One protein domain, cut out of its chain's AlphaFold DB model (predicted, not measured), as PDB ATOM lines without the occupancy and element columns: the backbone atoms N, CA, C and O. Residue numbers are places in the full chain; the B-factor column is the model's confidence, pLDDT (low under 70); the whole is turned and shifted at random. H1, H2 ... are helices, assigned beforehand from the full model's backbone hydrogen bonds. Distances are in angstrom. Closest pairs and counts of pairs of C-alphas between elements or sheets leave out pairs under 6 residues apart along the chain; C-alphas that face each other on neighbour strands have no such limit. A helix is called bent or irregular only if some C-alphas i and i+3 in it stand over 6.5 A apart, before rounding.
ATOM      1  N   ALA A   2      73.343  29.383 178.909       63.75
ATOM      2  CA  ALA A   2      72.697  30.394 178.043       63.75
ATOM      3  C   ALA A   2      71.475  29.893 177.234       63.75
ATOM      4  O   ALA A   2      70.491  30.615 177.071       63.75
ATOM      5  N   ASN A   3      71.498  28.636 176.774       70.38
ATOM      6  CA  ASN A   3      70.360  28.041 176.067       70.38
ATOM      7  C   ASN A   3      69.138  27.846 176.970       70.38
ATOM      8  O   ASN A   3      68.033  28.081 176.500       70.38
ATOM      9  N   PHE A   4      69.338  27.527 178.255       73.75
ATOM     10  CA  PHE A   4      68.262  27.364 179.236       73.75
ATOM     11  C   PHE A   4      67.496  28.673 179.462       73.75
ATOM     12  O   PHE A   4      66.271  28.691 179.389       73.75
ATOM     13  N   TRP A   5      68.207  29.791 179.639       72.25
ATOM     14  CA  TRP A   5      67.589  31.110 179.820       72.25
ATOM     15  C   TRP A   5      66.873  31.613 178.557       72.25
ATOM     16  O   TRP A   5      65.808  32.221 178.655       72.25
ATOM     17  N   ARG A   6      67.385  31.299 177.356       73.25
ATOM     18  CA  ARG A   6      66.684  31.592 176.088       73.25
ATOM     19  C   ARG A   6      65.424  30.752 175.906       73.25
ATOM     20  O   ARG A   6      64.418  31.282 175.434       73.25
ATOM     21  N   THR A   7      65.456  29.464 176.252       72.62
ATOM     22  CA  THR A   7      64.264  28.605 176.198       72.62
ATOM     23  C   THR A   7      63.244  29.000 177.257       72.62
ATOM     24  O   THR A   7      62.071  29.131 176.924       72.62
ATOM     25  N   ALA A   8      63.683  29.300 178.481       73.50
ATOM     26  CA  ALA A   8      62.823  29.791 179.552       73.50
ATOM     27  C   ALA A   8      62.158  31.123 179.171       73.50
ATOM     28  O   ALA A   8      60.945  31.246 179.293       73.50
ATOM     29  N   GLY A   9      62.912  32.074 178.604       72.88
ATOM     30  CA  GLY A   9      62.375  33.349 178.113       72.88
ATOM     31  C   GLY A   9      61.434  33.215 176.908       72.88
ATOM     32  O   GLY A   9      60.518  34.018 176.730       72.88
ATOM     33  N   ARG A  10      61.626  32.195 176.061       70.75
ATOM     34  CA  ARG A  10      60.696  31.879 174.964       70.75
ATOM     35  C   ARG A  10      59.404  31.237 175.468       70.75
ATOM     36  O   ARG A  10      58.349  31.553 174.924       70.75
ATOM     37  N   LEU A  11      59.486  30.374 176.478       72.00
ATOM     38  CA  LEU A  11      58.337  29.721 177.107       72.00
ATOM     39  C   LEU A  11      57.501  30.713 177.924       72.00
ATOM     40  O   LEU A  11      56.291  30.780 177.729       72.00
ATOM     41  N   SER A  12      58.136  31.539 178.760       72.81
ATOM     42  CA  SER A  12      57.447  32.523 179.609       72.81
ATOM     43  C   SER A  12      56.730  33.614 178.812       72.81
ATOM     44  O   SER A  12      55.664  34.072 179.208       72.81
ATOM     45  N   ALA A  13      57.265  33.994 177.649       78.12
ATOM     46  CA  ALA A  13      56.619  34.938 176.741       78.12
ATOM     47  C   ALA A  13      55.668  34.265 175.726       78.12
ATOM     48  O   ALA A  13      55.245  34.920 174.769       78.12
ATOM     49  N   LEU A  14      55.405  32.954 175.869       77.44
ATOM     50  CA  LEU A  14      54.640  32.123 174.927       77.44
ATOM     51  C   LEU A  14      55.100  32.292 173.464       77.44
ATOM     52  O   LEU A  14      54.346  32.076 172.517       77.44
ATOM     53  N   ARG A  15      56.373  32.657 173.244       76.50
ATOM     54  CA  ARG A  15      56.928  33.029 171.929       76.50
ATOM     55  C   ARG A  15      57.014  31.865 170.937       76.50
ATOM     56  O   ARG A  15      57.346  32.084 169.777       76.50
ATOM     57  N   ILE A  16      56.702  30.657 171.390       79.31
ATOM     58  CA  ILE A  16      56.586  29.434 170.588       79.31
ATOM     59  C   ILE A  16      55.236  29.392 169.845       79.31
ATOM     60  O   ILE A  16      55.132  28.760 168.800       79.31
ATOM     61  N   LEU A  17      54.227  30.118 170.337       78.44
ATOM     62  CA  LEU A  17      52.905  30.239 169.724       78.44
ATOM     63  C   LEU A  17      52.847  31.424 168.746       78.44
ATOM     64  O   LEU A  17      53.630  32.376 168.860       78.44
ATOM     65  N   SER A  18      51.906  31.394 167.797       85.69
ATOM     66  CA  SER A  18      51.651  32.531 166.900       85.69
ATOM     67  C   SER A  18      51.030  33.715 167.670       85.69
ATOM     68  O   SER A  18      50.481  33.514 168.755       85.69
ATOM     69  N   PRO A  19      51.110  34.961 167.163       83.50
ATOM     70  CA  PRO A  19      50.696  36.151 167.915       83.50
ATOM     71  C   PRO A  19      49.269  36.091 168.486       83.50
ATOM     72  O   PRO A  19      49.076  36.455 169.643       83.50
ATOM     73  N   GLY A  20      48.296  35.561 167.734       83.12
ATOM     74  CA  GLY A  20      46.921  35.383 168.222       83.12
ATOM     75  C   GLY A  20      46.815  34.375 169.374       83.12
ATOM     76  O   GLY A  20      46.166  34.644 170.383       83.12
ATOM     77  N   TRP A  21      47.536  33.254 169.284       87.81
ATOM     78  CA  TRP A  21      47.587  32.238 170.341       87.81
ATOM     79  C   TRP A  21      48.340  32.704 171.592       87.81
ATOM     80  O   TRP A  21      48.041  32.239 172.689       87.81
ATOM     81  N   ARG A  22      49.277  33.655 171.464       88.00
ATOM     82  CA  ARG A  22      49.916  34.298 172.628       88.00
ATOM     83  C   ARG A  22      48.911  35.109 173.430       88.00
ATOM     84  O   ARG A  22      48.866  34.970 174.646       88.00
ATOM     85  N   VAL A  23      48.103  35.925 172.751       88.62
ATOM     86  CA  VAL A  23      47.056  36.730 173.397       88.62
ATOM     87  C   VAL A  23      46.035  35.818 174.072       88.62
ATOM     88  O   VAL A  23      45.775  35.984 175.261       88.62
ATOM     89  N   ALA A  24      45.537  34.802 173.361       90.88
ATOM     90  CA  ALA A  24      44.627  33.813 173.940       90.88
ATOM     91  C   ALA A  24      45.245  33.095 175.153       90.88
ATOM     92  O   ALA A  24      44.590  32.954 176.180       90.88
ATOM     93  N   GLY A  25      46.520  32.701 175.077       91.56
ATOM     94  CA  GLY A  25      47.229  32.052 176.180       91.56
ATOM     95  C   GLY A  25      47.345  32.932 177.428       91.56
ATOM     96  O   GLY A  25      47.061  32.463 178.529       91.56
ATOM     97  N   PHE A  26      47.697  34.212 177.270       93.56
ATOM     98  CA  PHE A  26      47.751  35.151 178.396       93.56
ATOM     99  C   PHE A  26      46.368  35.451 178.982       93.56
ATOM    100  O   PHE A  26      46.245  35.518 180.204       93.56
ATOM    101  N   ILE A  27      45.333  35.582 178.144       94.75
ATOM    102  CA  ILE A  27      43.951  35.758 178.614       94.75
ATOM    103  C   ILE A  27      43.520  34.535 179.430       94.75
ATOM    104  O   ILE A  27      43.109  34.692 180.576       94.75
ATOM    105  N   SER A  28      43.677  33.321 178.897       94.31
ATOM    106  CA  SER A  28      43.320  32.082 179.601       94.31
ATOM    107  C   SER A  28      44.085  31.912 180.911       94.31
ATOM    108  O   SER A  28      43.500  31.499 181.913       94.31
ATOM    109  N   LEU A  29      45.374  32.265 180.938       94.06
ATOM    110  CA  LEU A  29      46.171  32.256 182.164       94.06
ATOM    111  C   LEU A  29      45.636  33.268 183.184       94.06
ATOM    112  O   LEU A  29      45.452  32.914 184.346       94.06
ATOM    113  N   GLY A  30      45.347  34.498 182.754       96.75
ATOM    114  CA  GLY A  30      44.795  35.543 183.616       96.75
ATOM    115  C   GLY A  30      43.431  35.163 184.193       96.75
ATOM    116  O   GLY A  30      43.217  35.296 185.395       96.75
ATOM    117  N   VAL A  31      42.542  34.612 183.361       97.69
ATOM    118  CA  VAL A  31      41.232  34.088 183.779       97.69
ATOM    119  C   VAL A  31      41.398  32.955 184.791       97.69
ATOM    120  O   VAL A  31      40.759  32.979 185.840       97.69
ATOM    121  N   THR A  32      42.282  31.992 184.524       97.19
ATOM    122  CA  THR A  32      42.499  30.836 185.410       97.19
ATOM    123  C   THR A  32      43.097  31.253 186.754       97.19
ATOM    124  O   THR A  32      42.620  30.811 187.797       97.19
ATOM    125  N   LEU A  33      44.103  32.134 186.757       97.31
ATOM    126  CA  LEU A  33      44.698  32.654 187.991       97.31
ATOM    127  C   LEU A  33      43.703  33.519 188.771       97.31
ATOM    128  O   LEU A  33      43.577  33.348 189.980       97.31
ATOM    129  N   GLY A  34      42.962  34.399 188.090       97.75
ATOM    130  CA  GLY A  34      41.937  35.240 188.706       97.75
ATOM    131  C   GLY A  34      40.818  34.417 189.345       97.75
ATOM    132  O   GLY A  34      40.486  34.631 190.511       97.75
ATOM    133  N   ALA A  35      40.291  33.424 188.625       97.44
ATOM    134  CA  ALA A  35      39.303  32.489 189.153       97.44
ATOM    135  C   ALA A  35      39.869  31.671 190.322       97.44
ATOM    136  O   ALA A  35      39.207  31.535 191.348       97.44
ATOM    137  N   GLY A  36      41.109  31.183 190.210       96.56
ATOM    138  CA  GLY A  36      41.785  30.452 191.281       96.56
ATOM    139  C   GLY A  36      41.942  31.284 192.555       96.56
ATOM    140  O   GLY A  36      41.587  30.819 193.636       96.56
ATOM    141  N   MET A  37      42.398  32.534 192.439       96.25
ATOM    142  CA  MET A  37      42.512  33.462 193.570       96.25
ATOM    143  C   MET A  37      41.148  33.800 194.177       96.25
ATOM    144  O   MET A  37      41.015  33.848 195.400       96.25
ATOM    145  N   PHE A  38      40.127  33.999 193.339       94.94
ATOM    146  CA  PHE A  38      38.765  34.255 193.798       94.94
ATOM    147  C   PHE A  38      38.196  33.062 194.577       94.94
ATOM    148  O   PHE A  38      37.703  33.241 195.691       94.94
ATOM    149  N   VAL A  39      38.330  31.843 194.040       93.44
ATOM    150  CA  VAL A  39      37.903  30.602 194.708       93.44
ATOM    151  C   VAL A  39      38.669  30.399 196.014       93.44
ATOM    152  O   VAL A  39      38.059  30.124 197.047       93.44
ATOM    153  N   PHE A  40      39.990  30.583 196.006       92.44
ATOM    154  CA  PHE A  40      40.824  30.495 197.207       92.44
ATOM    155  C   PHE A  40      40.353  31.465 198.302       92.44
ATOM    156  O   PHE A  40      40.249  31.088 199.471       92.44
ATOM    157  N   HIS A  41      40.023  32.702 197.920       91.56
ATOM    158  CA  HIS A  41      39.539  33.720 198.846       91.56
ATOM    159  C   HIS A  41      38.150  33.379 199.402       91.56
ATOM    160  O   HIS A  41      37.986  33.299 200.618       91.56
ATOM    161  N   VAL A  42      37.165  33.127 198.533       91.50
ATOM    162  CA  VAL A  42      35.768  32.897 198.945       91.50
ATOM    163  C   VAL A  42      35.591  31.603 199.742       91.50
ATOM    164  O   VAL A  42      34.776  31.560 200.659       91.50
ATOM    165  N   SER A  43      36.394  30.573 199.452       89.81
ATOM    166  CA  SER A  43      36.391  29.304 200.196       89.81
ATOM    167  C   SER A  43      37.106  29.375 201.546       89.81
ATOM    168  O   SER A  43      37.082  28.393 202.286       89.81
ATOM    169  N   ARG A  44      37.760  30.502 201.876       92.25
ATOM    170  CA  ARG A  44      38.624  30.635 203.061       92.25
ATOM    171  C   ARG A  44      39.711  29.554 203.096       92.25
ATOM    172  O   ARG A  44      40.038  29.048 204.167       92.25
TER     173      ARG A  44
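AT A GLANCE: This is residues 2 to 44 of the 198 residues of the protein "Cytochrome c nitrite reductase small subunit" of Pirellulaceae bacterium (UniProt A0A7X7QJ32). Two helices make a wide, open V: the short H1 is one arm, the long H2 the other, and the bent link of residues 13 to 18 lies at the corner. Residues 27 to 44, of which 27 to 42 belong to H2, stick out free. The printed part has 43 residues, with two named helices and no named strand; the class is all helix. It is flat, spanning 42 by 25 by 6 A, and only just extended, close to loose, with a radius of gyration of the C-alphas of 14.1 A.

HOW THE PARTS SIT: Start at H1, residues 2 to 12, and go on through a short link of six residues to H2, residues 19 to 42. The two helices are apart, with no C-alpha of the one within 8 A of the other. In both H1 and H2, every backbone O i to N i+4 pair is within hydrogen-bond range.

IN THESE COORDINATES: Find C-alpha 2 at (72.697, 30.394, 178.043); from there H1 runs 15.5 A to Ser 12. Find C-alpha 19 at (50.696, 36.151, 167.915); H2 runs 34.6 A to C-alpha 42 at (35.768, 32.897, 198.945).

THE WHOLE: The C-alphas farthest apart, of Ala 2 and Ser 43, are 42.5 A apart. The printed part has no cut. Its mean pLDDT is 85.5, and residue 2 is under 70.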